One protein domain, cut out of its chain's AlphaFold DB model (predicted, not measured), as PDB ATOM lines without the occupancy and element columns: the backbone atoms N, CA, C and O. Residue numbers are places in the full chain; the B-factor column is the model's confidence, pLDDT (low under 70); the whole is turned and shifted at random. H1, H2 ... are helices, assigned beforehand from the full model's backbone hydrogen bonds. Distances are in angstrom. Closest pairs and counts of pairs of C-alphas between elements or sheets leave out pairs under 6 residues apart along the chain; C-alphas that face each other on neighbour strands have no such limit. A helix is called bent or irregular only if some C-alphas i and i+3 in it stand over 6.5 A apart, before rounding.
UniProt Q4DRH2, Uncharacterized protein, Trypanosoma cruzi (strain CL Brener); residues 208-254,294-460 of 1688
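Overview. This is residues 208 to 254 and 294 to 460 of the 1688 residues of an uncharacterized protein of Trypanosoma cruzi (strain CL Brener) (UniProt Q4DRH2). Three long helical rods, H1b, H2 and H4, lie side by side as an up-and-down bundle, each running against the one before it in the chain. The long first helix H1 bends, and the first residues of its arm H1a, 208 to 214, stick out at one end. H3 folds back from the end of H2 and H5 folds back along H4, while short H7 packs on H1b and H4, and tiny H6 packs on H5. The printed part has 214 residues with seven named helices, H1 to H7 in chain order, and no named strand: all helix. It is compact, with a radius of gyration of the C-alphas of 19.2 A and spans of 60 by 44 by 34 A.

Along the chain. Find C-alpha 208 at (-9.261, 31.640, 11.605), where H1, residues 208 to 252, begins. By its hydrogen bonds it was assigned as one helix, but it is bent: C-alphas 226 and 229 are 6.7 A apart. Its arms are H1a, residues 208 to 226, 26.5 A long, and H1b, residues 229 to 252, 35.1 A. H2, residues 299 to 326, spans 40.4 A from C-alpha 299 at (-58.972, 34.388, 32.483). Next come H3, residues 343 to 363, 30.5 A; H4, residues 386 to 407, 31.5 A; and H5, residues 414 to 429, 20.1 A, only just irregular, with C-alphas 423 and 426 6.6 A apart. H6 is residues 433 to 436, and H7, residues 446 to 454, ends at C-alpha 454 at (-44.976, 24.463, 17.134).

Arrangement. Start at H1b, which touches H2 at a shallow tilt of 29 degrees, opposite ways; their closest C-alphas, Ser 238 and Val 309, are 5.7 A apart. H4, the hub, touches H2 with closest C-alphas Tyr 302 and Leu 399, 6.8 A apart. H4 and H7 touch at a steep tilt of 53 degrees, closest at the C-alphas of Ser 394 and Val 450, 5.3 A. H4 and H5 form a helical hairpin, closest at the C-alphas of Leu 404 and Leu 418, 5.8 A. H2 and H3 form another, closest at the C-alphas of Leu 321 and Val 346, 6.1 A. H6 touches H5, with C-alphas Pro 427 and Phe 433 closest at 5.1 A. Every O i to N i+4 pair is within hydrogen-bond range in H1a, H2, H3, H4 and H7, against 19 of 20 in H1b and 10 of 12 in H5; H6 is too short for such a pair.

Size, cuts and confidence. Residues 255 to 293 are not printed, and C-alphas 254 and 294 are 17.1 A apart across this cut. The links H2 to H3 and H3 to H4 are long; residues 365 to 370 stand free. Mean pLDDT of the printed part is 71.9, with low confidence at 82 residues, among them 208 to 221, 323 to 343 and 359 to 384.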
ATOM      1  N   GLU A 208      -9.184  32.384  10.345       69.83
ATOM      2  CA  GLU A 208      -9.261  31.640  11.605       69.83
ATOM      3  C   GLU A 208     -10.423  32.136  12.476       69.83
ATOM      4  O   GLU A 208     -11.228  31.305  12.887       69.83
ATOM      5  N   SER A 209     -10.630  33.450  12.628       61.84
ATOM      6  CA  SER A 209     -11.815  34.044  13.266       61.84
ATOM      7  C   SER A 209     -13.105  33.643  12.550       61.84
ATOM      8  O   SER A 209     -14.036  33.171  13.192       61.84
ATOM      9  N   ARG A 210     -13.175  33.724  11.211       61.36
ATOM     10  CA  ARG A 210     -14.388  33.317  10.474       61.36
ATOM     11  C   ARG A 210     -14.650  31.808  10.545       61.36
ATOM     12  O   ARG A 210     -15.801  31.389  10.464       61.36
ATOM     13  N   ASN A 211     -13.614  30.984  10.711       65.21
ATOM     14  CA  ASN A 211     -13.777  29.559  11.002       65.21
ATOM     15  C   ASN A 211     -14.111  29.285  12.476       65.21
ATOM     16  O   ASN A 211     -14.781  28.293  12.741       65.21
ATOM     17  N   ALA A 212     -13.702  30.141  13.414       62.97
ATOM     18  CA  ALA A 212     -14.160  30.092  14.799       62.97
ATOM     19  C   ALA A 212     -15.656  30.428  14.874       62.97
ATOM     20  O   ALA A 212     -16.408  29.614  15.386       62.97
ATOM     21  N   CYS A 213     -16.122  31.511  14.235       62.24
ATOM     22  CA  CYS A 213     -17.556  31.810  14.108       62.24
ATOM     23  C   CYS A 213     -18.347  30.616  13.549       62.24
ATOM     24  O   CYS A 213     -19.367  30.255  14.117       62.24
ATOM     25  N   ARG A 214     -17.854  29.957  12.487       61.25
ATOM     26  CA  ARG A 214     -18.490  28.748  11.927       61.25
ATOM     27  C   ARG A 214     -18.525  27.575  12.901       61.25
ATOM     28  O   ARG A 214     -19.548  26.914  12.975       61.25
ATOM     29  N   ARG A 215     -17.436  27.307  13.630       67.60
ATOM     30  CA  ARG A 215     -17.433  26.253  14.657       67.60
ATOM     31  C   ARG A 215     -18.411  26.587  15.766       67.60
ATOM     32  O   ARG A 215     -19.210  25.734  16.094       67.60
ATOM     33  N   ASN A 216     -18.431  27.826  16.246       64.83
ATOM     34  CA  ASN A 216     -19.399  28.271  17.239       64.83
ATOM     35  C   ASN A 216     -20.843  28.118  16.710       64.83
ATOM     36  O   ASN A 216     -21.696  27.630  17.436       64.83
ATOM     37  N   GLU A 217     -21.129  28.464  15.447       64.94
ATOM     38  CA  GLU A 217     -22.437  28.238  14.800       64.94
ATOM     39  C   GLU A 217     -22.794  26.741  14.684       64.94
ATOM     40  O   GLU A 217     -23.938  26.363  14.931       64.94
ATOM     41  N   GLU A 218     -21.837  25.882  14.321       67.31
ATOM     42  CA  GLU A 218     -22.009  24.426  14.215       67.31
ATOM     43  C   GLU A 218     -22.187  23.771  15.601       67.31
ATOM     44  O   GLU A 218     -23.066  22.929  15.777       67.31
ATOM     45  N   GLU A 219     -21.426  24.207  16.606       67.92
ATOM     46  CA  GLU A 219     -21.518  23.796  18.012       67.92
ATOM     47  C   GLU A 219     -22.850  24.248  18.635       67.92
ATOM     48  O   GLU A 219     -23.513  23.447  19.294       67.92
ATOM     49  N   ILE A 220     -23.305  25.480  18.363       68.28
ATOM     50  CA  ILE A 220     -24.638  25.974  18.747       68.28
ATOM     51  C   ILE A 220     -25.735  25.134  18.084       68.28
ATOM     52  O   ILE A 220     -26.664  24.721  18.767       68.28
ATOM     53  N   ALA A 221     -25.634  24.825  16.788       67.69
ATOM     54  CA  ALA A 221     -26.651  24.032  16.093       67.69
ATOM     55  C   ALA A 221     -26.752  22.587  16.624       67.69
ATOM     56  O   ALA A 221     -27.855  22.052  16.746       67.69
ATOM     57  N   VAL A 222     -25.624  21.961  16.987       71.04
ATOM     58  CA  VAL A 222     -25.607  20.651  17.668       71.04
ATOM     59  C   VAL A 222     -26.214  20.759  19.072       71.04
ATOM     60  O   VAL A 222     -27.049  19.934  19.445       71.04
ATOM     61  N   MET A 223     -25.862  21.804  19.826       71.47
ATOM     62  CA  MET A 223     -26.406  22.084  21.158       71.47
ATOM     63  C   MET A 223     -27.922  22.331  21.159       71.47
ATOM     64  O   MET A 223     -28.620  21.811  22.030       71.47
ATOM     65  N   GLU A 224     -28.441  23.106  20.200       74.71
ATOM     66  CA  GLU A 224     -29.879  23.328  20.014       74.71
ATOM     67  C   GLU A 224     -30.597  22.020  19.668       74.71
ATOM     68  O   GLU A 224     -31.636  21.730  20.258       74.71
ATOM     69  N   GLY A 225     -30.022  21.202  18.778       74.34
ATOM     70  CA  GLY A 225     -30.576  19.901  18.396       74.34
ATOM     71  C   GLY A 225     -30.702  18.924  19.569       74.34
ATOM     72  O   GLY A 225     -31.778  18.381  19.796       74.34
ATOM     73  N   GLU A 226     -29.637  18.737  20.351       75.61
ATOM     74  CA  GLU A 226     -29.635  17.800  21.487       75.61
ATOM     75  C   GLU A 226     -30.536  18.232  22.654       75.61
ATOM     76  O   GLU A 226     -31.058  17.383  23.376       75.61
ATOM     77  N   LEU A 227     -30.711  19.539  22.875       75.17
ATOM     78  CA  LEU A 227     -31.564  20.051  23.951       75.17
ATOM     79  C   LEU A 227     -33.050  20.139  23.556       75.17
ATOM     80  O   LEU A 227     -33.900  20.152  24.448       75.17
ATOM     81  N   ARG A 228     -33.380  20.171  22.255       78.72
ATOM     82  CA  ARG A 228     -34.758  20.323  21.749       78.72
ATOM     83  C   ARG A 228     -35.692  19.213  22.225       78.72
ATOM     84  O   ARG A 228     -36.726  19.514  22.818       78.72
ATOM     85  N   ASP A 229     -35.328  17.954  21.996       78.02
ATOM     86  CA  ASP A 229     -36.223  16.819  22.258       78.02
ATOM     87  C   ASP A 229     -36.516  16.610  23.762       78.02
ATOM     88  O   ASP A 229     -37.695  16.469  24.113       78.02
ATOM     89  N   PRO A 230     -35.527  16.675  24.687       81.25
ATOM     90  CA  PRO A 230     -35.797  16.650  26.126       81.25
ATOM     91  C   PRO A 230     -36.754  17.762  26.571       81.25
ATOM     92  O   PRO A 230     -37.767  17.476  27.215       81.25
ATOM     93  N   LEU A 231     -36.482  19.012  26.172       81.66
ATOM     94  CA  LEU A 231     -37.288  20.176  26.549       81.66
ATOM     95  C   LEU A 231     -38.715  20.085  26.020       81.66
ATOM     96  O   LEU A 231     -39.655  20.277  26.788       81.66
ATOM     97  N   TRP A 232     -38.885  19.738  24.744       83.54
ATOM     98  CA  TRP A 232     -40.204  19.581  24.136       83.54
ATOM     99  C   TRP A 232     -41.010  18.460  24.809       83.54
ATOM    100  O   TRP A 232     -42.199  18.626  25.088       83.54
ATOM    101  N   SER A 233     -40.360  17.347  25.172       83.88
ATOM    102  CA  SER A 233     -41.017  16.249  25.894       83.88
ATOM    103  C   SER A 233     -41.497  16.653  27.298       83.88
ATOM    104  O   SER A 233     -42.585  16.251  27.717       83.88
ATOM    105  N   PHE A 234     -40.723  17.476  28.016       86.23
ATOM    106  CA  PHE A 234     -41.079  17.982  29.344       86.23
ATOM    107  C   PHE A 234     -42.156  19.075  29.277       86.23
ATOM    108  O   PHE A 234     -43.082  19.096  30.090       86.23
ATOM    109  N   PHE A 235     -42.059  19.960  28.284       85.89
ATOM    110  CA  PHE A 235     -43.025  21.018  27.997       85.89
ATOM    111  C   PHE A 235     -44.413  20.440  27.695       85.89
ATOM    112  O   PHE A 235     -45.389  20.806  28.350       85.89
ATOM    113  N   ARG A 236     -44.484  19.445  26.801       84.93
ATOM    114  CA  ARG A 236     -45.719  18.723  26.466       84.93
ATOM    115  C   ARG A 236     -46.369  18.087  27.699       84.93
ATOM    116  O   ARG A 236     -47.555  18.302  27.928       84.93
ATOM    117  N   LYS A 237     -45.593  17.367  28.523       85.95
ATOM    118  CA  LYS A 237     -46.073  16.794  29.798       85.95
ATOM    119  C   LYS A 237     -46.605  17.875  30.741       85.95
ATOM    120  O   LYS A 237     -47.713  17.741  31.246       85.95
ATOM    121  N   SER A 238     -45.857  18.967  30.915       87.65
ATOM    122  CA  SER A 238     -46.234  20.077  31.802       87.65
ATOM    123  C   SER A 238     -47.549  20.743  31.389       87.65
ATOM    124  O   SER A 238     -48.354  21.054  32.264       87.65
ATOM    125  N   ILE A 239     -47.795  20.925  30.083       86.98
ATOM    126  CA  ILE A 239     -49.090  21.420  29.589       86.98
ATOM    127  C   ILE A 239     -50.196  20.413  29.901       86.98
ATOM    128  O   ILE A 239     -51.190  20.801  30.498       86.98
ATOM    129  N   THR A 240     -50.036  19.131  29.554       84.45
ATOM    130  CA  THR A 240     -51.089  18.124  29.783       84.45
ATOM    131  C   THR A 240     -51.422  17.939  31.271       84.45
ATOM    132  O   THR A 240     -52.590  17.763  31.613       84.45
ATOM    133  N   GLU A 241     -50.430  18.017  32.163       86.31
ATOM    134  CA  GLU A 241     -50.627  17.966  33.618       86.31
ATOM    135  C   GLU A 241     -51.398  19.184  34.151       86.31
ATOM    136  O   GLU A 241     -52.411  19.020  34.833       86.31
ATOM    137  N   GLU A 242     -50.953  20.406  33.839       86.94
ATOM    138  CA  GLU A 242     -51.596  21.629  34.343       86.94
ATOM    139  C   GLU A 242     -52.954  21.890  33.666       86.94
ATOM    140  O   GLU A 242     -53.877  22.366  34.320       86.94
ATOM    141  N   GLU A 243     -53.136  21.512  32.396       84.00
ATOM    142  CA  GLU A 243     -54.435  21.544  31.711       84.00
ATOM    143  C   GLU A 243     -55.433  20.595  32.392       84.00
ATOM    144  O   GLU A 243     -56.562  20.991  32.693       84.00
ATOM    145  N   ALA A 244     -55.013  19.366  32.720       83.76
ATOM    146  CA  ALA A 244     -55.835  18.432  33.487       83.76
ATOM    147  C   ALA A 244     -56.159  18.963  34.896       83.76
ATOM    148  O   ALA A 244     -57.287  18.792  35.363       83.76
ATOM    149  N   GLN A 245     -55.216  19.647  35.552       85.69
ATOM    150  CA  GLN A 245     -55.428  20.249  36.869       85.69
ATOM    151  C   GLN A 245     -56.391  21.450  36.815       85.69
ATOM    152  O   GLN A 245     -57.333  21.508  37.605       85.69
ATOM    153  N   CYS A 246     -56.257  22.354  35.840       82.27
ATOM    154  CA  CYS A 246     -57.217  23.442  35.618       82.27
ATOM    155  C   CYS A 246     -58.619  22.920  35.249       82.27
ATOM    156  O   CYS A 246     -59.621  23.492  35.681       82.27
ATOM    157  N   LEU A 247     -58.721  21.796  34.528       80.18
ATOM    158  CA  LEU A 247     -59.991  21.104  34.264       80.18
ATOM    159  C   LEU A 247     -60.619  20.447  35.510       80.18
ATOM    160  O   LEU A 247     -61.810  20.124  35.478       80.18
ATOM    161  N   ILE A 248     -59.857  20.241  36.590       83.02
ATOM    162  CA  ILE A 248     -60.370  19.825  37.906       83.02
ATOM    163  C   ILE A 248     -60.817  21.061  38.701       83.02
ATOM    164  O   ILE A 248     -61.980  21.108  39.104       83.02
ATOM    165  N   GLU A 249     -59.981  22.108  38.795       82.36
ATOM    166  CA  GLU A 249     -60.343  23.404  39.413       82.36
ATOM    167  C   GLU A 249     -61.658  23.971  38.806       82.36
ATOM    168  O   GLU A 249     -62.523  24.496  39.514       82.36
ATOM    169  N   LEU A 250     -61.880  23.790  37.495       79.20
ATOM    170  CA  LEU A 250     -63.092  24.219  36.776       79.20
ATOM    171  C   LEU A 250     -64.326  23.305  36.959       79.20
ATOM    172  O   LEU A 250     -65.447  23.702  36.630       79.20
ATOM    173  N   LYS A 251     -64.156  22.081  37.474       78.58
ATOM    174  CA  LYS A 251     -65.273  21.204  37.880       78.58
ATOM    175  C   LYS A 251     -65.705  21.506  39.311       78.58
ATOM    176  O   LYS A 251     -66.900  21.646  39.560       78.58
ATOM    177  N   GLU A 252     -64.745  21.675  40.216       78.63
ATOM    178  CA  GLU A 252     -64.982  21.999  41.629       78.63
ATOM    179  C   GLU A 252     -65.664  23.367  41.793       78.63
ATOM    180  O   GLU A 252     -66.618  23.513  42.556       78.63
ATOM    181  N   THR A 253     -65.279  24.360  40.986       69.05
ATOM    182  CA  THR A 253     -65.950  25.676  40.954       69.05
ATOM    183  C   THR A 253     -67.356  25.664  40.336       69.05
ATOM    184  O   THR A 253     -68.076  26.654  40.460       69.05
ATOM    185  N   LYS A 254     -67.788  24.564  39.696       63.13
ATOM    186  CA  LYS A 254     -69.141  24.412  39.122       63.13
ATOM    187  C   LYS A 254     -70.118  23.634  40.007       63.13
ATOM    188  O   LYS A 254     -71.310  23.626  39.700       63.13
ATOM    189  N   GLY A 294     -64.597  23.673  22.218       54.44
ATOM    190  CA  GLY A 294     -63.640  24.552  22.896       54.44
ATOM    191  C   GLY A 294     -63.672  24.379  24.420       54.44
ATOM    192  O   GLY A 294     -64.744  24.398  25.028       54.44
ATOM    193  N   ILE A 295     -62.507  24.248  25.059       61.65
ATOM    194  CA  ILE A 295     -62.398  24.302  26.524       61.65
ATOM    195  C   ILE A 295     -62.502  25.770  26.947       61.65
ATOM    196  O   ILE A 295     -61.600  26.551  26.672       61.65
ATOM    197  N   SER A 296     -63.592  26.150  27.616       66.28
ATOM    198  CA  SER A 296     -63.765  27.504  28.161       66.28
ATOM    199  C   SER A 296     -63.333  27.566  29.628       66.28
ATOM    200  O   SER A 296     -63.901  26.875  30.478       66.28
ATOM    201  N   MET A 297     -62.341  28.409  29.925       75.01
ATOM    202  CA  MET A 297     -61.806  28.643  31.276       75.01
ATOM    203  C   MET A 297     -61.960  30.109  31.698       75.01
ATOM    204  O   MET A 297     -62.232  30.976  30.870       75.01
ATOM    205  N   SER A 298     -61.818  30.426  32.988       79.66
ATOM    206  CA  SER A 298     -61.697  31.831  33.404       79.66
ATOM    207  C   SER A 298     -60.333  32.395  32.982       79.66
ATOM    208  O   SER A 298     -59.360  31.650  32.860       79.66
ATOM    209  N   PHE A 299     -60.241  33.715  32.797       79.26
ATOM    210  CA  PHE A 299     -58.972  34.388  32.483       79.26
ATOM    211  C   PHE A 299     -57.876  34.057  33.507       79.26
ATOM    212  O   PHE A 299     -56.766  33.713  33.116       79.26
ATOM    213  N   GLU A 300     -58.216  34.048  34.802       80.97
ATOM    214  CA  GLU A 300     -57.300  33.647  35.878       80.97
ATOM    215  C   GLU A 300     -56.744  32.226  35.704       80.97
ATOM    216  O   GLU A 300     -55.600  31.973  36.070       80.97
ATOM    217  N   LEU A 301     -57.528  31.282  35.171       83.26
ATOM    218  CA  LEU A 301     -57.057  29.914  34.940       83.26
ATOM    219  C   LEU A 301     -56.103  29.845  33.743       83.26
ATOM    220  O   LEU A 301     -55.089  29.164  33.847       83.26
ATOM    221  N   TYR A 302     -56.356  30.587  32.657       83.09
ATOM    222  CA  TYR A 302     -55.393  30.698  31.550       83.09
ATOM    223  C   TYR A 302     -54.080  31.370  31.991       83.09
ATOM    224  O   TYR A 302     -53.003  30.909  31.622       83.09
ATOM    225  N   GLU A 303     -54.154  32.419  32.813       81.73
ATOM    226  CA  GLU A 303     -52.985  33.118  33.358       81.73
ATOM    227  C   GLU A 303     -52.170  32.214  34.302       81.73
ATOM    228  O   GLU A 303     -50.952  32.081  34.150       81.73
ATOM    229  N   ARG A 304     -52.836  31.510  35.230       84.38
ATOM    230  CA  ARG A 304     -52.193  30.505  36.095       84.38
ATOM    231  C   ARG A 304     -51.563  29.379  35.275       84.38
ATOM    232  O   ARG A 304     -50.430  29.005  35.564       84.38
ATOM    233  N   LEU A 305     -52.259  28.863  34.259       85.27
ATOM    234  CA  LEU A 305     -51.759  27.821  33.358       85.27
ATOM    235  C   LEU A 305     -50.480  28.282  32.639       85.27
ATOM    236  O   LEU A 305     -49.485  27.558  32.652       85.27
ATOM    237  N   PHE A 306     -50.473  29.505  32.097       84.27
ATOM    238  CA  PHE A 306     -49.305  30.107  31.450       84.27
ATOM    239  C   PHE A 306     -48.093  30.168  32.389       84.27
ATOM    240  O   PHE A 306     -47.046  29.579  32.103       84.27
ATOM    241  N   PHE A 307     -48.249  30.811  33.552       82.86
ATOM    242  CA  PHE A 307     -47.149  30.985  34.500       82.86
ATOM    243  C   PHE A 307     -46.671  29.667  35.122       82.86
ATOM    244  O   PHE A 307     -45.460  29.489  35.280       82.86
ATOM    245  N   ARG A 308     -47.565  28.722  35.454       85.47
ATOM    246  CA  ARG A 308     -47.173  27.411  36.007       85.47
ATOM    247  C   ARG A 308     -46.361  26.599  34.995       85.47
ATOM    248  O   ARG A 308     -45.286  26.112  35.348       85.47
ATOM    249  N   VAL A 309     -46.828  26.491  33.747       85.57
ATOM    250  CA  VAL A 309     -46.135  25.740  32.684       85.57
ATOM    251  C   VAL A 309     -44.762  26.343  32.394       85.57
ATOM    252  O   VAL A 309     -43.765  25.623  32.474       85.57
ATOM    253  N   LEU A 310     -44.666  27.654  32.134       82.48
ATOM    254  CA  LEU A 310     -43.373  28.286  31.841       82.48
ATOM    255  C   LEU A 310     -42.403  28.199  33.028       82.48
ATOM    256  O   LEU A 310     -41.232  27.879  32.832       82.48
ATOM    257  N   SER A 311     -42.879  28.365  34.267       79.88
ATOM    258  CA  SER A 311     -42.029  28.230  35.461       79.88
ATOM    259  C   SER A 311     -41.496  26.805  35.652       79.88
ATOM    260  O   SER A 311     -40.333  26.628  36.019       79.88
ATOM    261  N   ARG A 312     -42.307  25.767  35.380       85.02
ATOM    262  CA  ARG A 312     -41.835  24.367  35.352       85.02
ATOM    263  C   ARG A 312     -40.756  24.185  34.277       85.02
ATOM    264  O   ARG A 312     -39.712  23.593  34.548       85.02
ATOM    265  N   VAL A 313     -40.989  24.712  33.075       82.95
ATOM    266  CA  VAL A 313     -40.129  24.521  31.895       82.95
ATOM    267  C   VAL A 313     -38.795  25.253  32.033       82.95
ATOM    268  O   VAL A 313     -37.756  24.643  31.797       82.95
ATOM    269  N   HIS A 314     -38.782  26.502  32.508       77.79
ATOM    270  CA  HIS A 314     -37.545  27.240  32.793       77.79
ATOM    271  C   HIS A 314     -36.709  26.546  33.879       77.79
ATOM    272  O   HIS A 314     -35.493  26.407  33.727       77.79
ATOM    273  N   ARG A 315     -37.341  26.021  34.941       80.28
ATOM    274  CA  ARG A 315     -36.647  25.208  35.957       80.28
ATOM    275  C   ARG A 315     -36.070  23.917  35.363       80.28
ATOM    276  O   ARG A 315     -34.952  23.539  35.719       80.28
ATOM    277  N   HIS A 316     -36.766  23.258  34.433       82.12
ATOM    278  CA  HIS A 316     -36.232  22.080  33.742       82.12
ATOM    279  C   HIS A 316     -35.074  22.434  32.792       82.12
ATOM    280  O   HIS A 316     -34.049  21.760  32.819       82.12
ATOM    281  N   PHE A 317     -35.160  23.537  32.042       80.43
ATOM    282  CA  PHE A 317     -34.064  24.041  31.205       80.43
ATOM    283  C   PHE A 317     -32.811  24.369  32.023       80.43
ATOM    284  O   PHE A 317     -31.723  23.883  31.713       80.43
ATOM    285  N   LEU A 318     -32.969  25.091  33.137       75.89
ATOM    286  CA  LEU A 318     -31.901  25.321  34.112       75.89
ATOM    287  C   LEU A 318     -31.326  24.010  34.664       75.89
ATOM    288  O   LEU A 318     -30.121  23.924  34.890       75.89
ATOM    289  N   THR A 319     -32.153  22.982  34.860       77.78
ATOM    290  CA  THR A 319     -31.694  21.661  35.316       77.78
ATOM    291  C   THR A 319     -30.860  20.958  34.242       77.78
ATOM    292  O   THR A 319     -29.767  20.490  34.551       77.78
ATOM    293  N   LEU A 320     -31.299  20.951  32.978       76.23
ATOM    294  CA  LEU A 320     -30.547  20.383  31.850       76.23
ATOM    295  C   LEU A 320     -29.199  21.091  31.639       76.23
ATOM    296  O   LEU A 320     -28.163  20.429  31.533       76.23
ATOM    297  N   LEU A 321     -29.189  22.431  31.650       73.52
ATOM    298  CA  LEU A 321     -27.959  23.226  31.564       73.52
ATOM    299  C   LEU A 321     -27.014  22.927  32.736       73.52
ATOM    300  O   LEU A 321     -25.825  22.710  32.514       73.52
ATOM    301  N   ARG A 322     -27.528  22.849  33.974       73.82
ATOM    302  CA  ARG A 322     -26.724  22.502  35.160       73.82
ATOM    303  C   ARG A 322     -26.130  21.100  35.066       73.82
ATOM    304  O   ARG A 322     -24.932  20.967  35.288       73.82
ATOM    305  N   CYS A 323     -26.909  20.086  34.683       68.44
ATOM    306  CA  CYS A 323     -26.410  18.713  34.526       68.44
ATOM    307  C   CYS A 323     -25.268  18.641  33.499       68.44
ATOM    308  O   CYS A 323     -24.253  17.986  33.738       68.44
ATOM    309  N   ARG A 324     -25.391  19.369  32.380       65.01
ATOM    310  CA  ARG A 324     -24.350  19.425  31.343       65.01
ATOM    311  C   ARG A 324     -23.138  20.281  31.730       65.01
ATOM    312  O   ARG A 324     -22.037  20.001  31.261       65.01
ATOM    313  N   ALA A 325     -23.317  21.295  32.576       62.01
ATOM    314  CA  ALA A 325     -22.235  22.146  33.070       62.01
ATOM    315  C   ALA A 325     -21.413  21.483  34.192       62.01
ATOM    316  O   ALA A 325     -20.192  21.605  34.192       62.01
ATOM    317  N   THR A 326     -22.054  20.778  35.133       60.85
ATOM    318  CA  THR A 326     -21.368  20.147  36.280       60.85
ATOM    319  C   THR A 326     -20.886  18.726  36.000       60.85
ATOM    320  O   THR A 326     -19.969  18.255  36.669       60.85
ATOM    321  N   GLY A 327     -21.504  18.018  35.047       57.03
ATOM    322  CA  GLY A 327     -21.192  16.619  34.741       57.03
ATOM    323  C   GLY A 327     -21.538  15.626  35.861       57.03
ATOM    324  O   GLY A 327     -21.127  14.465  35.781       57.03
ATOM    325  N   ALA A 328     -22.265  16.063  36.895       55.26
ATOM    326  CA  ALA A 328     -22.628  15.252  38.054       55.26
ATOM    327  C   ALA A 328     -23.676  14.187  37.684       55.26
ATOM    328  O   ALA A 328     -24.717  14.494  37.108       55.26
ATOM    329  N   ALA A 329     -23.407  12.929  38.035       53.18
ATOM    330  CA  ALA A 329     -24.165  11.763  37.568       53.18
ATOM    331  C   ALA A 329     -25.430  11.432  38.397       53.18
ATOM    332  O   ALA A 329     -25.893  10.295  38.379       53.18
ATOM    333  N   GLU A 330     -25.968  12.396  39.150       54.86
ATOM    334  CA  GLU A 330     -26.998  12.161  40.179       54.86
ATOM    335  C   GLU A 330     -28.442  12.453  39.718       54.86
ATOM    336  O   GLU A 330     -29.383  12.266  40.487       54.86
ATOM    337  N   VAL A 331     -28.643  12.871  38.461       53.40
ATOM    338  CA  VAL A 331     -29.978  13.081  37.864       53.40
ATOM    339  C   VAL A 331     -30.271  11.975  36.835       53.40
ATOM    340  O   VAL A 331     -29.484  11.815  35.900       53.40
ATOM    341  N   PRO A 332     -31.372  11.202  36.968       51.44
ATOM    342  CA  PRO A 332     -31.646  10.072  36.077       51.44
ATOM    343  C   PRO A 332     -31.943  10.430  34.606       51.44
ATOM    344  O   PRO A 332     -32.667  11.375  34.306       51.44
ATOM    345  N   GLU A 333     -31.453   9.567  33.711       51.65
ATOM    346  CA  GLU A 333     -32.032   9.239  32.391       51.65
ATOM    347  C   GLU A 333     -32.161  10.334  31.307       51.65
ATOM    348  O   GLU A 333     -33.011  10.224  30.424       51.65
ATOM    349  N   ILE A 334     -31.263  11.327  31.257       56.43
ATOM    350  CA  ILE A 334     -31.076  12.159  30.045       56.43
ATOM    351  C   ILE A 334     -29.602  12.141  29.614       56.43
ATOM    352  O   ILE A 334     -28.787  12.954  30.051       56.43
ATOM    353  N   LEU A 335     -29.254  11.177  28.755       53.70
ATOM    354  CA  LEU A 335     -27.918  11.044  28.171       53.70
ATOM    355  C   LEU A 335     -27.809  11.935  26.920       53.70
ATOM    356  O   LEU A 335     -28.503  11.701  25.935       53.70
ATOM    357  N   LEU A 336     -26.947  12.955  26.959       59.27
ATOM    358  CA  LEU A 336     -26.645  13.825  25.813       59.27
ATOM    359  C   LEU A 336     -25.304  13.387  25.198       59.27
ATOM    360  O   LEU A 336     -24.280  13.411  25.886       59.27
ATOM    361  N   ASP A 337     -25.309  12.967  23.931       59.17
ATOM    362  CA  ASP A 337     -24.200  12.200  23.339       59.17
ATOM    363  C   ASP A 337     -22.912  13.019  23.088       59.17
ATOM    364  O   ASP A 337     -21.807  12.500  23.288       59.17
ATOM    365  N   SER A 338     -22.985  14.301  22.694       57.29
ATOM    366  CA  SER A 338     -21.782  15.109  22.407       57.29
ATOM    367  C   SER A 338     -21.116  15.690  23.670       57.29
ATOM    368  O   SER A 338     -21.194  16.872  24.023       57.29
ATOM    369  N   ARG A 339     -20.361  14.835  24.364       55.89
ATOM    370  CA  ARG A 339     -19.703  15.149  25.647       55.89
ATOM    371  C   ARG A 339     -18.516  16.137  25.578       55.89
ATOM    372  O   ARG A 339     -17.850  16.325  26.593       55.89
ATOM    373  N   SER A 340     -18.200  16.732  24.420       56.99
ATOM    374  CA  SER A 340     -16.893  17.388  24.194       56.99
ATOM    375  C   SER A 340     -16.863  18.690  23.377       56.99
ATOM    376  O   SER A 340     -15.763  19.184  23.142       56.99
ATOM    377  N   GLN A 341     -17.994  19.242  22.910       61.00
ATOM    378  CA  GLN A 341     -17.980  20.373  21.949       61.00
ATOM    379  C   GLN A 341     -18.915  21.562  22.259       61.00
ATOM    380  O   GLN A 341     -18.896  22.532  21.522       61.00
ATOM    381  N   GLY A 342     -19.698  21.546  23.347       62.99
ATOM    382  CA  GLY A 342     -20.705  22.596  23.614       62.99
ATOM    383  C   GLY A 342     -20.492  23.484  24.851       62.99
ATOM    384  O   GLY A 342     -21.339  24.326  25.143       62.99
ATOM    385  N   HIS A 343     -19.416  23.289  25.625       69.11
ATOM    386  CA  HIS A 343     -19.338  23.787  27.011       69.11
ATOM    387  C   HIS A 343     -19.449  25.319  27.136       69.11
ATOM    388  O   HIS A 343     -20.198  25.800  27.983       69.11
ATOM    389  N   ASN A 344     -18.802  26.080  26.247       70.73
ATOM    390  CA  ASN A 344     -18.839  27.548  26.270       70.73
ATOM    391  C   ASN A 344     -20.262  28.099  26.064       70.73
ATOM    392  O   ASN A 344     -20.668  29.029  26.754       70.73
ATOM    393  N   TYR A 345     -21.041  27.509  25.148       72.41
ATOM    394  CA  TYR A 345     -22.421  27.935  24.891       72.41
ATOM    395  C   TYR A 345     -23.368  27.517  26.026       72.41
ATOM    396  O   TYR A 345     -24.208  28.309  26.444       72.41
ATOM    397  N   VAL A 346     -23.177  26.323  26.603       71.42
ATOM    398  CA  VAL A 346     -23.892  25.893  27.822       71.42
ATOM    399  C   VAL A 346     -23.628  26.854  28.981       71.42
ATOM    400  O   VAL A 346     -24.566  27.244  29.670       71.42
ATOM    401  N   GLN A 347     -22.373  27.264  29.184       74.88
ATOM    402  CA  GLN A 347     -21.993  28.207  30.235       74.88
ATOM    403  C   GLN A 347     -22.576  29.608  29.986       74.88
ATOM    404  O   GLN A 347     -23.078  30.222  30.923       74.88
ATOM    405  N   LEU A 348     -22.584  30.085  28.736       73.14
ATOM    406  CA  LEU A 348     -23.171  31.375  28.359       73.14
ATOM    407  C   LEU A 348     -24.701  31.395  28.528       73.14
ATOM    408  O   LEU A 348     -25.239  32.374  29.041       73.14
ATOM    409  N   LEU A 349     -25.400  30.309  28.173       70.99
ATOM    410  CA  LEU A 349     -26.835  30.142  28.445       70.99
ATOM    411  C   LEU A 349     -27.133  30.023  29.946       70.99
ATOM    412  O   LEU A 349     -28.115  30.584  30.429       70.99
ATOM    413  N   LEU A 350     -26.293  29.312  30.705       73.09
ATOM    414  CA  LEU A 350     -26.425  29.224  32.159       73.09
ATOM    415  C   LEU A 350     -26.267  30.613  32.796       73.09
ATOM    416  O   LEU A 350     -27.054  30.982  33.664       73.09
ATOM    417  N   GLN A 351     -25.281  31.391  32.341       78.27
ATOM    418  CA  GLN A 351     -25.034  32.747  32.814       78.27
ATOM    419  C   GLN A 351     -26.180  33.701  32.441       78.27
ATOM    420  O   GLN A 351     -26.675  34.397  33.322       78.27
ATOM    421  N   SER A 352     -26.669  33.700  31.195       68.82
ATOM    422  CA  SER A 352     -27.774  34.589  30.796       68.82
ATOM    423  C   SER A 352     -29.078  34.290  31.552       68.82
ATOM    424  O   SER A 352     -29.821  35.214  31.885       68.82
ATOM    425  N   GLN A 353     -29.333  33.022  31.892       68.13
ATOM    426  CA  GLN A 353     -30.473  32.616  32.721       68.13
ATOM    427  C   GLN A 353     -30.282  32.941  34.217       68.13
ATOM    428  O   GLN A 353     -31.261  33.211  34.913       68.13
ATOM    429  N   LEU A 354     -29.045  32.961  34.727       71.86
ATOM    430  CA  LEU A 354     -28.743  33.458  36.077       71.86
ATOM    431  C   LEU A 354     -28.939  34.980  36.161       71.86
ATOM    432  O   LEU A 354     -29.678  35.436  37.031       71.86
ATOM    433  N   GLU A 355     -28.390  35.739  35.204       72.83
ATOM    434  CA  GLU A 355     -28.588  37.193  35.079       72.83
ATOM    435  C   GLU A 355     -30.089  37.553  34.990       72.83
ATOM    436  O   GLU A 355     -30.555  38.464  35.675       72.83
ATOM    437  N   MET A 356     -30.884  36.782  34.232       66.83
ATOM    438  CA  MET A 356     -32.353  36.891  34.196       66.83
ATOM    439  C   MET A 356     -33.017  36.688  35.567       66.83
ATOM    440  O   MET A 356     -33.900  37.460  35.945       66.83
ATOM    441  N   MET A 357     -32.641  35.643  36.313       67.89
ATOM    442  CA  MET A 357     -33.240  35.367  37.627       67.89
ATOM    443  C   MET A 357     -32.852  36.415  38.674       67.89
ATOM    444  O   MET A 357     -33.636  36.689  39.582       67.89
ATOM    445  N   GLU A 358     -31.668  37.013  38.565       70.32
ATOM    446  CA  GLU A 358     -31.242  38.117  39.428       70.32
ATOM    447  C   GLU A 358     -31.996  39.413  39.089       70.32
ATOM    448  O   GLU A 358     -32.522  40.064  39.997       70.32
ATOM    449  N   ALA A 359     -32.198  39.718  37.802       64.89
ATOM    450  CA  ALA A 359     -33.079  40.804  37.366       64.89
ATOM    451  C   ALA A 359     -34.534  40.605  37.845       64.89
ATOM    452  O   ALA A 359     -35.131  41.524  38.408       64.89
ATOM    453  N   GLY A 360     -35.087  39.392  37.717       62.04
ATOM    454  CA  GLY A 360     -36.429  39.052  38.208       62.04
ATOM    455  C   GLY A 360     -36.582  39.233  39.724       62.04
ATOM    456  O   GLY A 360     -37.582  39.785  40.182       62.04
ATOM    457  N   LYS A 361     -35.559  38.868  40.512       65.93
ATOM    458  CA  LYS A 361     -35.528  39.133  41.963       65.93
ATOM    459  C   LYS A 361     -35.523  40.628  42.290       65.93
ATOM    460  O   LYS A 361     -36.186  41.022  43.241       65.93
ATOM    461  N   SER A 362     -34.835  41.459  41.502       62.59
ATOM    462  CA  SER A 362     -34.796  42.917  41.721       62.59
ATOM    463  C   SER A 362     -36.151  43.613  41.510       62.59
ATOM    464  O   SER A 362     -36.417  44.641  42.129       62.59
ATOM    465  N   LEU A 363     -37.030  43.025  40.690       59.71
ATOM    466  CA  LEU A 363     -38.397  43.504  40.452       59.71
ATOM    467  C   LEU A 363     -39.391  43.049  41.537       59.71
ATOM    468  O   LEU A 363     -40.434  43.678  41.715       59.71
ATOM    469  N   SER A 364     -39.082  41.982  42.280       56.46
ATOM    470  CA  SER A 364     -39.944  41.434  43.333       56.46
ATOM    471  C   SER A 364     -39.649  42.069  44.699       56.46
ATOM    472  O   SER A 364     -39.062  41.459  45.589       56.46
ATOM    473  N   SER A 365     -40.054  43.332  44.872       52.40
ATOM    474  CA  SER A 365     -39.949  44.054  46.157       52.40
ATOM    475  C   SER A 365     -41.141  43.830  47.105       52.40
ATOM    476  O   SER A 365     -41.175  44.383  48.204       52.40
ATOM    477  N   GLY A 366     -42.125  43.021  46.695       55.16
ATOM    478  CA  GLY A 366     -43.277  42.620  47.505       55.16
ATOM    479  C   GLY A 366     -43.079  41.248  48.156       55.16
ATOM    480  O   GLY A 366     -42.582  40.326  47.522       55.16
ATOM    481  N   ASN A 367     -43.528  41.091  49.405       53.30
ATOM    482  CA  ASN A 367     -43.329  39.894  50.249       53.30
ATOM    483  C   ASN A 367     -44.085  38.614  49.806       53.30
ATOM    484  O   ASN A 367     -44.350  37.748  50.637       53.30
ATOM    485  N   ASP A 368     -44.470  38.485  48.537       53.52
ATOM    486  CA  ASP A 368     -45.250  37.354  48.025       53.52
ATOM    487  C   ASP A 368     -44.305  36.421  47.228       53.52
ATOM    488  O   ASP A 368     -43.905  36.776  46.119       53.52
ATOM    489  N   PRO A 369     -43.887  35.250  47.763       48.23
ATOM    490  CA  PRO A 369     -42.740  34.465  47.272       48.23
ATOM    491  C   PRO A 369     -43.032  33.646  45.998       48.23
ATOM    492  O   PRO A 369     -42.556  32.523  45.819       48.23
ATOM    493  N   LYS A 370     -43.840  34.199  45.094       55.50
ATOM    494  CA  LYS A 370     -44.099  33.652  43.765       55.50
ATOM    495  C   LYS A 370     -42.933  34.065  42.870       55.50
ATOM    496  O   LYS A 370     -42.834  35.221  42.475       55.50
ATOM    497  N   GLU A 371     -42.045  33.120  42.565       55.60
ATOM    498  CA  GLU A 371     -40.960  33.314  41.592       55.60
ATOM    499  C   GLU A 371     -41.544  33.594  40.194       55.60
ATOM    500  O   GLU A 371     -41.773  32.672  39.410       55.60
ATOM    501  N   ILE A 372     -41.808  34.866  39.882       54.73
ATOM    502  CA  ILE A 372     -42.228  35.302  38.547       54.73
ATOM    503  C   ILE A 372     -41.016  35.178  37.622       54.73
ATOM    504  O   ILE A 372     -40.140  36.043  37.591       54.73
ATOM    505  N   CYS A 373     -40.953  34.079  36.875       56.82
ATOM    506  CA  CYS A 373     -39.955  33.923  35.830       56.82
ATOM    507  C   CYS A 373     -40.354  34.794  34.629       56.82
ATOM    508  O   CYS A 373     -41.463  34.664  34.112       56.82
ATOM    509  N   LEU A 374     -39.461  35.688  34.198       59.12
ATOM    510  CA  LEU A 374     -39.723  36.577  33.064       59.12
ATOM    511  C   LEU A 374     -39.782  35.788  31.735       59.12
ATOM    512  O   LEU A 374     -39.014  34.833  31.571       59.12
ATOM    513  N   PRO A 375     -40.665  36.176  30.792       57.73
ATOM    514  CA  PRO A 375     -40.796  35.534  29.480       57.73
ATOM    515  C   PRO A 375     -39.516  35.674  28.639       57.73
ATOM    516  O   PRO A 375     -38.868  36.729  28.654       57.73
ATOM    517  N   VAL A 376     -39.160  34.642  27.862       58.17
ATOM    518  CA  VAL A 376     -37.898  34.577  27.081       58.17
ATOM    519  C   VAL A 376     -37.852  35.662  26.006       58.17
ATOM    520  O   VAL A 376     -36.779  36.120  25.622       58.17
ATOM    521  N   VAL A 377     -39.023  36.143  25.586       54.64
ATOM    522  CA  VAL A 377     -39.225  37.274  24.664       54.64
ATOM    523  C   VAL A 377     -38.495  38.560  25.108       54.64
ATOM    524  O   VAL A 377     -38.227  39.425  24.277       54.64
ATOM    525  N   SER A 378     -38.131  38.696  26.390       51.47
ATOM    526  CA  SER A 378     -37.359  39.836  26.917       51.47
ATOM    527  C   SER A 378     -35.828  39.723  26.771       51.47
ATOM    528  O   SER A 378     -35.112  40.677  27.076       51.47
ATOM    529  N   ILE A 379     -35.304  38.587  26.300       55.58
ATOM    530  CA  ILE A 379     -33.861  38.322  26.198       55.58
ATOM    531  C   ILE A 379     -33.305  38.803  24.833       55.58
ATOM    532  O   ILE A 379     -33.955  38.612  23.803       55.58
ATOM    533  N   PRO A 380     -32.085  39.383  24.764       53.88
ATOM    534  CA  PRO A 380     -31.404  39.644  23.492       53.88
ATOM    535  C   PRO A 380     -31.181  38.357  22.684       53.88
ATOM    536  O   PRO A 380     -30.716  37.365  23.233       53.88
ATOM    537  N   GLU A 381     -31.436  38.375  21.372       56.09
ATOM    538  CA  GLU A 381     -31.492  37.162  20.525       56.09
ATOM    539  C   GLU A 381     -30.247  36.251  20.598       56.09
ATOM    540  O   GLU A 381     -30.368  35.033  20.523       56.09
ATOM    541  N   GLU A 382     -29.061  36.821  20.820       55.19
ATOM    542  CA  GLU A 382     -27.782  36.103  20.993       55.19
ATOM    543  C   GLU A 382     -27.708  35.257  22.281       55.19
ATOM    544  O   GLU A 382     -26.867  34.367  22.407       55.19
ATOM    545  N   ARG A 383     -28.600  35.529  23.238       59.15
ATOM    546  CA  ARG A 383     -28.758  34.842  24.528       59.15
ATOM    547  C   ARG A 383     -30.031  33.977  24.581       59.15
ATOM    548  O   ARG A 383     -30.255  33.310  25.593       59.15
ATOM    549  N   CYS A 384     -30.856  33.985  23.530       61.43
ATOM    550  CA  CYS A 384     -32.087  33.196  23.436       61.43
ATOM    551  C   CYS A 384     -31.802  31.748  23.023       61.43
ATOM    552  O   CYS A 384     -31.031  31.491  22.102       61.43
ATOM    553  N   PHE A 385     -32.497  30.796  23.646       71.05
ATOM    554  CA  PHE A 385     -32.472  29.392  23.238       71.05
ATOM    555  C   PHE A 385     -33.693  29.088  22.352       71.05
ATOM    556  O   PHE A 385     -34.822  29.056  22.852       71.05
ATOM    557  N   ARG A 386     -33.493  28.908  21.034       71.08
ATOM    558  CA  ARG A 386     -34.589  28.953  20.042       71.08
ATOM    559  C   ARG A 386     -35.752  27.992  20.318       71.08
ATOM    560  O   ARG A 386     -36.879  28.476  20.286       71.08
ATOM    561  N   PRO A 387     -35.554  26.700  20.657       73.93
ATOM    562  CA  PRO A 387     -36.683  25.802  20.922       73.93
ATOM    563  C   PRO A 387     -37.578  26.232  22.092       73.93
ATOM    564  O   PRO A 387     -38.765  25.924  22.098       73.93
ATOM    565  N   MET A 388     -37.045  26.965  23.078       77.35
ATOM    566  CA  MET A 388     -37.860  27.485  24.183       77.35
ATOM    567  C   MET A 388     -38.690  28.699  23.746       77.35
ATOM    568  O   MET A 388     -39.823  28.844  24.194       77.35
ATOM    569  N   LEU A 389     -38.182  29.507  22.806       75.79
ATOM    570  CA  LEU A 389     -38.950  30.570  22.151       75.79
ATOM    571  C   LEU A 389     -40.027  29.995  21.210       75.79
ATOM    572  O   LEU A 389     -41.149  30.493  21.207       75.79
ATOM    573  N   GLU A 390     -39.734  28.929  20.455       76.14
ATOM    574  CA  GLU A 390     -40.723  28.196  19.638       76.14
ATOM    575  C   GLU A 390     -41.861  27.632  20.512       76.14
ATOM    576  O   GLU A 390     -43.041  27.763  20.175       76.14
ATOM    577  N   ALA A 391     -41.529  27.060  21.672       77.78
ATOM    578  CA  ALA A 391     -42.499  26.532  22.629       77.78
ATOM    579  C   ALA A 391     -43.315  27.642  23.330       77.78
ATOM    580  O   ALA A 391     -44.542  27.574  23.380       77.78
ATOM    581  N   GLU A 392     -42.668  28.702  23.825       80.84
ATOM    582  CA  GLU A 392     -43.351  29.828  24.476       80.84
ATOM    583  C   GLU A 392     -44.290  30.567  23.512       80.84
ATOM    584  O   GLU A 392     -45.438  30.844  23.860       80.84
ATOM    585  N   THR A 393     -43.842  30.855  22.286       80.20
ATOM    586  CA  THR A 393     -44.659  31.581  21.297       80.20
ATOM    587  C   THR A 393     -45.843  30.759  20.801       80.20
ATOM    588  O   THR A 393     -46.932  31.316  20.666       80.20
ATOM    589  N   SER A 394     -45.695  29.447  20.586       82.28
ATOM    590  CA  SER A 394     -46.830  28.576  20.238       82.28
ATOM    591  C   SER A 394     -47.865  28.498  21.361       82.28
ATOM    592  O   SER A 394     -49.056  28.638  21.092       82.28
ATOM    593  N   PHE A 395     -47.436  28.419  22.620       86.09
ATOM    594  CA  PHE A 395     -48.334  28.419  23.780       86.09
ATOM    595  C   PHE A 395     -49.017  29.766  24.037       86.09
ATOM    596  O   PHE A 395     -50.238  29.805  24.194       86.09
ATOM    597  N   ALA A 396     -48.281  30.879  23.993       84.34
ATOM    598  CA  ALA A 396     -48.858  32.218  24.107       84.34
ATOM    599  C   ALA A 396     -49.883  32.496  22.991       84.34
ATOM    600  O   ALA A 396     -50.945  33.065  23.250       84.34
ATOM    601  N   VAL A 397     -49.603  32.041  21.761       84.62
ATOM    602  CA  VAL A 397     -50.525  32.145  20.620       84.62
ATOM    603  C   VAL A 397     -51.787  31.309  20.829       84.62
ATOM    604  O   VAL A 397     -52.885  31.817  20.601       84.62
ATOM    605  N   THR A 398     -51.661  30.060  21.290       83.57
ATOM    606  CA  THR A 398     -52.820  29.213  21.604       83.57
ATOM    607  C   THR A 398     -53.704  29.850  22.669       83.57
ATOM    608  O   THR A 398     -54.906  29.987  22.456       83.57
ATOM    609  N   LEU A 399     -53.130  30.295  23.792       84.18
ATOM    610  CA  LEU A 399     -53.906  30.903  24.875       84.18
ATOM    611  C   LEU A 399     -54.612  32.188  24.422       84.18
ATOM    612  O   LEU A 399     -55.798  32.364  24.705       84.18
ATOM    613  N   LEU A 400     -53.926  33.056  23.670       84.02
ATOM    614  CA  LEU A 400     -54.526  34.279  23.136       84.02
ATOM    615  C   LEU A 400     -55.637  33.977  22.115       84.02
ATOM    616  O   LEU A 400     -56.660  34.661  22.123       84.02
ATOM    617  N   TRP A 401     -55.501  32.924  21.299       83.65
ATOM    618  CA  TRP A 401     -56.592  32.445  20.444       83.65
ATOM    619  C   TRP A 401     -57.788  31.976  21.277       83.65
ATOM    620  O   TRP A 401     -58.902  32.452  21.054       83.65
ATOM    621  N   CYS A 402     -57.587  31.067  22.241       82.05
ATOM    622  CA  CYS A 402     -58.668  30.533  23.077       82.05
ATOM    623  C   CYS A 402     -59.424  31.652  23.810       82.05
ATOM    624  O   CYS A 402     -60.654  31.646  23.842       82.05
ATOM    625  N   ILE A 403     -58.699  32.649  24.324       82.50
ATOM    626  CA  ILE A 403     -59.270  33.850  24.941       82.50
ATOM    627  C   ILE A 403     -60.106  34.653  23.930       82.50
ATOM    628  O   ILE A 403     -61.263  34.965  24.209       82.50
ATOM    629  N   LEU A 404     -59.565  34.971  22.749       82.75
ATOM    630  CA  LEU A 404     -60.277  35.760  21.736       82.75
ATOM    631  C   LEU A 404     -61.533  35.051  21.202       82.75
ATOM    632  O   LEU A 404     -62.560  35.700  21.005       82.75
ATOM    633  N   GLU A 405     -61.485  33.731  21.014       82.40
ATOM    634  CA  GLU A 405     -62.636  32.923  20.590       82.40
ATOM    635  C   GLU A 405     -63.702  32.833  21.697       82.40
ATOM    636  O   GLU A 405     -64.890  33.002  21.428       82.40
ATOM    637  N   GLN A 406     -63.303  32.653  22.962       81.39
ATOM    638  CA  GLN A 406     -64.235  32.575  24.092       81.39
ATOM    639  C   GLN A 406     -64.962  33.905  24.368       81.39
ATOM    640  O   GLN A 406     -66.114  33.906  24.805       81.39
ATOM    641  N   VAL A 407     -64.312  35.044  24.112       81.78
ATOM    642  CA  VAL A 407     -64.887  36.387  24.322       81.78
ATOM    643  C   VAL A 407     -65.683  36.876  23.099       81.78
ATOM    644  O   VAL A 407     -66.491  37.800  23.220       81.78
ATOM    645  N   ARG A 408     -65.535  36.214  21.941       80.44
ATOM    646  CA  ARG A 408     -66.140  36.561  20.639       80.44
ATOM    647  C   ARG A 408     -67.645  36.839  20.677       80.44
ATOM    648  O   ARG A 408     -68.131  37.675  19.919       80.44
ATOM    649  N   SER A 409     -68.383  36.129  21.530       74.96
ATOM    650  CA  SER A 409     -69.834  36.276  21.707       74.96
ATOM    651  C   SER A 409     -70.239  37.267  22.804       74.96
ATOM    652  O   SER A 409     -71.425  37.550  22.947       74.96
ATOM    653  N   MET A 410     -69.288  37.765  23.603       74.33
ATOM    654  CA  MET A 410     -69.544  38.612  24.777       74.33
ATOM    655  C   MET A 410     -69.284  40.099  24.515       74.33
ATOM    656  O   MET A 410     -70.016  40.939  25.033       74.33
ATOM    657  N   LEU A 411     -68.250  40.437  23.734       76.02
ATOM    658  CA  LEU A 411     -67.843  41.827  23.492       76.02
ATOM    659  C   LEU A 411     -67.827  42.169  21.993       76.02
ATOM    660  O   LEU A 411     -67.091  41.527  21.233       76.02
ATOM    661  N   PRO A 412     -68.567  43.201  21.537       72.41
ATOM    662  CA  PRO A 412     -68.521  43.634  20.143       72.41
ATOM    663  C   PRO A 412     -67.103  44.078  19.758       72.41
ATOM    664  O   PRO A 412     -66.356  44.617  20.569       72.41
ATOM    665  N   GLY A 413     -66.713  43.815  18.511       77.21
ATOM    666  CA  GLY A 413     -65.358  44.073  18.013       77.21
ATOM    667  C   GLY A 413     -64.340  42.960  18.295       77.21
ATOM    668  O   GLY A 413     -63.370  42.848  17.551       77.21
ATOM    669  N   THR A 414     -64.564  42.055  19.255       77.66
ATOM    670  CA  THR A 414     -63.614  40.944  19.498       77.66
ATOM    671  C   THR A 414     -63.576  39.923  18.360       77.66
ATOM    672  O   THR A 414     -62.511  39.400  18.052       77.66
ATOM    673  N   ALA A 415     -64.681  39.736  17.629       76.64
ATOM    674  CA  ALA A 415     -64.682  38.991  16.367       76.64
ATOM    675  C   ALA A 415     -63.768  39.624  15.293       76.64
ATOM    676  O   ALA A 415     -63.140  38.899  14.523       76.64
ATOM    677  N   LEU A 416     -63.648  40.961  15.266       78.36
ATOM    678  CA  LEU A 416     -62.705  41.669  14.394       78.36
ATOM    679  C   LEU A 416     -61.269  41.538  14.919       78.36
ATOM    680  O   LEU A 416     -60.368  41.298  14.126       78.36
ATOM    681  N   ALA A 417     -61.051  41.629  16.235       80.97
ATOM    682  CA  ALA A 417     -59.737  41.409  16.845       80.97
ATOM    683  C   ALA A 417     -59.206  39.990  16.565       80.97
ATOM    684  O   ALA A 417     -58.062  39.841  16.143       80.97
ATOM    685  N   LEU A 418     -60.057  38.966  16.692       82.57
ATOM    686  CA  LEU A 418     -59.761  37.596  16.271       82.57
ATOM    687  C   LEU A 418     -59.446  37.544  14.768       82.57
ATOM    688  O   LEU A 418     -58.399  37.036  14.385       82.57
ATOM    689  N   GLN A 419     -60.283  38.123  13.903       82.16
ATOM    690  CA  GLN A 419     -60.028  38.135  12.455       82.16
ATOM    691  C   GLN A 419     -58.702  38.828  12.082       82.16
ATOM    692  O   GLN A 419     -58.000  38.352  11.189       82.16
ATOM    693  N   LEU A 420     -58.334  39.916  12.768       81.10
ATOM    694  CA  LEU A 420     -57.042  40.594  12.618       81.10
ATOM    695  C   LEU A 420     -55.886  39.709  13.103       81.10
ATOM    696  O   LEU A 420     -54.867  39.598  12.421       81.10
ATOM    697  N   TYR A 421     -56.059  39.026  14.234       83.22
ATOM    698  CA  TYR A 421     -55.076  38.090  14.772       83.22
ATOM    699  C   TYR A 421     -54.795  36.944  13.786       83.22
ATOM    700  O   TYR A 421     -53.650  36.739  13.382       83.22
ATOM    701  N   VAL A 422     -55.846  36.275  13.301       81.23
ATOM    702  CA  VAL A 422     -55.746  35.137  12.375       81.23
ATOM    703  C   VAL A 422     -55.208  35.534  10.997       81.23
ATOM    704  O   VAL A 422     -54.400  34.799  10.433       81.23
ATOM    705  N   ARG A 423     -55.637  36.673  10.431       79.89
ATOM    706  CA  ARG A 423     -55.330  37.031   9.029       79.89
ATOM    707  C   ARG A 423     -54.174  38.003   8.827       79.89
ATOM    708  O   ARG A 423     -53.688  38.098   7.703       79.89
ATOM    709  N   TYR A 424     -53.736  38.704   9.870       77.02
ATOM    710  CA  TYR A 424     -52.610  39.638   9.791       77.02
ATOM    711  C   TYR A 424     -51.490  39.217  10.744       77.02
ATOM    712  O   TYR A 424     -50.388  38.931  10.286       77.02
ATOM    713  N   VAL A 425     -51.761  39.111  12.051       80.11
ATOM    714  CA  VAL A 425     -50.700  38.868  13.049       80.11
ATOM    715  C   VAL A 425     -50.028  37.508  12.845       80.11
ATOM    716  O   VAL A 425     -48.810  37.442  12.694       80.11
ATOM    717  N   LEU A 426     -50.792  36.416  12.781       81.34
ATOM    718  CA  LEU A 426     -50.213  35.071  12.707       81.34
ATOM    719  C   LEU A 426     -49.469  34.764  11.388       81.34
ATOM    720  O   LEU A 426     -48.407  34.152  11.468       81.34
ATOM    721  N   PRO A 427     -49.884  35.254  10.202       79.90
ATOM    722  CA  PRO A 427     -49.057  35.221   8.988       79.90
ATOM    723  C   PRO A 427     -47.730  35.998   9.068       79.90
ATOM    724  O   PRO A 427     -46.786  35.673   8.339       79.90
ATOM    725  N   HIS A 428     -47.618  36.997   9.949       72.91
ATOM    726  CA  HIS A 428     -46.337  37.645  10.250       72.91
ATOM    727  C   HIS A 428     -45.501  36.863  11.281       72.91
ATOM    728  O   HIS A 428     -44.279  36.950  11.226       72.91
ATOM    729  N   VAL A 429     -46.121  36.069  12.164       74.44
ATOM    730  CA  VAL A 429     -45.434  35.273  13.205       74.44
ATOM    731  C   VAL A 429     -45.023  33.869  12.735       74.44
ATOM    732  O   VAL A 429     -43.982  33.385  13.166       74.44
ATOM    733  N   TYR A 430     -45.762  33.227  11.823       77.07
ATOM    734  CA  TYR A 430     -45.528  31.849  11.354       77.07
ATOM    735  C   TYR A 430     -45.398  31.749   9.833       77.07
ATOM    736  O   TYR A 430     -46.144  32.379   9.078       77.07
ATOM    737  N   GLU A 431     -44.453  30.940   9.351       70.16
ATOM    738  CA  GLU A 431     -44.231  30.798   7.915       70.16
ATOM    739  C   GLU A 431     -45.353  29.966   7.283       70.16
ATOM    740  O   GLU A 431     -45.749  28.922   7.792       70.16
ATOM    741  N   ASN A 432     -45.869  30.425   6.140       70.25
ATOM    742  CA  ASN A 432     -46.938  29.753   5.392       70.25
ATOM    743  C   ASN A 432     -48.262  29.567   6.168       70.25
ATOM    744  O   ASN A 432     -49.107  28.790   5.726       70.25
ATOM    745  N   PHE A 433     -48.495  30.318   7.256       75.54
ATOM    746  CA  PHE A 433     -49.691  30.208   8.110       75.54
ATOM    747  C   PHE A 433     -51.023  30.186   7.337       75.54
ATOM    748  O   PHE A 433     -51.909  29.407   7.661       75.54
ATOM    749  N   ALA A 434     -51.148  30.960   6.252       70.67
ATOM    750  CA  ALA A 434     -52.347  30.992   5.404       70.67
ATOM    751  C   ALA A 434     -52.689  29.648   4.711       70.67
ATOM    752  O   ALA A 434     -53.841  29.418   4.347       70.67
ATOM    753  N   PHE A 435     -51.724  28.736   4.538       68.83
ATOM    754  CA  PHE A 435     -52.004  27.361   4.101       68.83
ATOM    755  C   PHE A 435     -52.534  26.497   5.256       68.83
ATOM    756  O   PHE A 435     -53.393  25.639   5.043       68.83
ATOM    757  N   TYR A 436     -52.065  26.768   6.475       69.49
ATOM    758  CA  TYR A 436     -52.462  26.081   7.701       69.49
ATOM    759  C   TYR A 436     -53.728  26.663   8.357       69.49
ATOM    760  O   TYR A 436     -54.329  25.964   9.163       69.49
ATOM    761  N   GLU A 437     -54.234  27.839   7.950       70.16
ATOM    762  CA  GLU A 437     -55.519  28.418   8.420       70.16
ATOM    763  C   GLU A 437     -56.687  27.413   8.308       70.16
ATOM    764  O   GLU A 437     -57.602  27.401   9.128       70.16
ATOM    765  N   LYS A 438     -56.627  26.512   7.316       67.02
ATOM    766  CA  LYS A 438     -57.605  25.431   7.095       67.02
ATOM    767  C   LYS A 438     -57.394  24.184   7.964       67.02
ATOM    768  O   LYS A 438     -58.307  23.369   8.051       67.02
ATOM    769  N   GLN A 439     -56.206  24.015   8.537       62.58
ATOM    770  CA  GLN A 439     -55.815  22.891   9.395       62.58
ATOM    771  C   GLN A 439     -55.831  23.251  10.887       62.58
ATOM    772  O   GLN A 439     -55.768  22.345  11.710       62.58
ATOM    773  N   LEU A 440     -55.945  24.540  11.234       63.58
ATOM    774  CA  LEU A 440     -55.999  24.993  12.623       63.58
ATOM    775  C   LEU A 440     -57.119  24.289  13.413       63.58
ATOM    776  O   LEU A 440     -58.251  24.170  12.922       63.58
ATOM    777  N   PRO A 441     -56.831  23.850  14.649       55.99
ATOM    778  CA  PRO A 441     -57.732  23.017  15.423       55.99
ATOM    779  C   PRO A 441     -58.889  23.844  15.988       55.99
ATOM    780  O   PRO A 441     -58.804  24.435  17.059       55.99
ATOM    781  N   LYS A 442     -60.037  23.801  15.304       58.95
ATOM    782  CA  LYS A 442     -61.330  24.303  15.822       58.95
ATOM    783  C   LYS A 442     -61.849  23.516  17.043       58.95
ATOM    784  O   LYS A 442     -62.904  23.831  17.583       58.95
ATOM    785  N   ALA A 443     -61.146  22.450  17.415       56.62
ATOM    786  CA  ALA A 443     -61.410  21.546  18.520       56.62
ATOM    787  C   ALA A 443     -60.100  20.827  18.879       56.62
ATOM    788  O   ALA A 443     -59.405  20.367  17.973       56.62
ATOM    789  N   GLY A 444     -59.796  20.697  20.169       66.56
ATOM    790  CA  GLY A 444     -58.610  19.992  20.671       66.56
ATOM    791  C   GLY A 444     -58.193  20.494  22.053       66.56
ATOM    792  O   GLY A 444     -58.532  21.621  22.425       66.56
ATOM    793  N   ALA A 445     -57.464  19.671  22.804       75.07
ATOM    794  CA  ALA A 445     -56.828  20.081  24.058       75.07
ATOM    795  C   ALA A 445     -55.730  21.122  23.779       75.07
ATOM    796  O   ALA A 445     -55.113  21.093  22.713       75.07
ATOM    797  N   ILE A 446     -55.450  22.026  24.720       80.53
ATOM    798  CA  ILE A 446     -54.454  23.101  24.557       80.53
ATOM    799  C   ILE A 446     -53.104  22.503  24.136       80.53
ATOM    800  O   ILE A 446     -52.504  22.986  23.179       80.53
ATOM    801  N   GLY A 447     -52.679  21.389  24.741       80.41
ATOM    802  CA  GLY A 447     -51.461  20.677  24.326       80.41
ATOM    803  C   GLY A 447     -51.421  20.241  22.849       80.41
ATOM    804  O   GLY A 447     -50.361  20.305  22.229       80.41
ATOM    805  N   GLU A 448     -52.555  19.851  22.257       78.71
ATOM    806  CA  GLU A 448     -52.649  19.475  20.834       78.71
ATOM    807  C   GLU A 448     -52.579  20.705  19.919       78.71
ATOM    808  O   GLU A 448     -51.971  20.658  18.848       78.71
ATOM    809  N   GLN A 449     -53.182  21.821  20.342       78.86
ATOM    810  CA  GLN A 449     -53.164  23.076  19.586       78.86
ATOM    811  C   GLN A 449     -51.757  23.688  19.555       78.86
ATOM    812  O   GLN A 449     -51.293  24.136  18.504       78.86
ATOM    813  N   VAL A 450     -51.053  23.642  20.692       82.49
ATOM    814  CA  VAL A 450     -49.660  24.088  20.815       82.49
ATOM    815  C   VAL A 450     -48.724  23.220  19.974       82.49
ATOM    816  O   VAL A 450     -47.854  23.757  19.295       82.49
ATOM    817  N   GLU A 451     -48.919  21.898  19.935       79.33
ATOM    818  CA  GLU A 451     -48.121  21.001  19.085       79.33
ATOM    819  C   GLU A 451     -48.294  21.298  17.587       79.33
ATOM    820  O   GLU A 451     -47.308  21.322  16.847       79.33
ATOM    821  N   GLN A 452     -49.520  21.586  17.140       76.77
ATOM    822  CA  GLN A 452     -49.796  21.945  15.744       76.77
ATOM    823  C   GLN A 452     -49.207  23.311  15.356       76.77
ATOM    824  O   GLN A 452     -48.752  23.472  14.226       76.77
ATOM    825  N   LEU A 453     -49.162  24.277  16.281       76.34
ATOM    826  CA  LEU A 453     -48.522  25.578  16.057       76.34
ATOM    827  C   LEU A 453     -46.989  25.503  16.127       76.34
ATOM    828  O   LEU A 453     -46.324  26.106  15.294       76.34
ATOM    829  N   HIS A 454     -46.421  24.716  17.043       76.62
ATOM    830  CA  HIS A 454     -44.976  24.463  17.134       76.62
ATOM    831  C   HIS A 454     -44.423  23.698  15.913       76.62
ATOM    832  O   HIS A 454     -43.243  23.805  15.582       76.62
ATOM    833  N   ALA A 455     -45.269  22.947  15.200       75.41
ATOM    834  CA  ALA A 455     -44.913  22.350  13.913       75.41
ATOM    835  C   ALA A 455     -44.747  23.386  12.776       75.41
ATOM    836  O   ALA A 455     -44.180  23.056  11.731       75.41
ATOM    837  N   LEU A 456     -45.215  24.627  12.960       72.06
ATOM    838  CA  LEU A 456     -45.016  25.723  12.013       72.06
ATOM    839  C   LEU A 456     -43.725  26.482  12.365       72.06
ATOM    840  O   LEU A 456     -43.611  26.996  13.477       72.06
ATOM    841  N   PRO A 457     -42.758  26.621  11.440       70.48
ATOM    842  CA  PRO A 457     -41.574  27.424  11.712       70.48
ATOM    843  C   PRO A 457     -41.970  28.895  11.879       70.48
ATOM    844  O   PRO A 457     -42.748  29.439  11.086       70.48
ATOM    845  N   LEU A 458     -41.427  29.550  12.906       68.23
ATOM    846  CA  LEU A 458     -41.662  30.972  13.134       68.23
ATOM    847  C   LEU A 458     -41.155  31.783  11.932       68.23
ATOM    848  O   LEU A 458     -39.994  31.691  11.539       68.23
ATOM    849  N   ASN A 459     -41.999  32.663  11.396       62.34
ATOM    850  CA  ASN A 459     -41.632  33.693  10.422       62.34
ATOM    851  C   ASN A 459     -40.879  34.842  11.115       62.34
ATOM    852  O   ASN A 459     -41.130  36.022  10.875       62.34
ATOM    853  N   LEU A 460     -39.899  34.489  11.955       56.38
ATOM    854  CA  LEU A 460     -38.834  35.389  12.345       56.38
ATOM    855  C   LEU A 460     -38.188  35.877  11.048       56.38
ATOM    856  O   LEU A 460     -37.412  35.167  10.403       56.38
TER     857      LEU A 460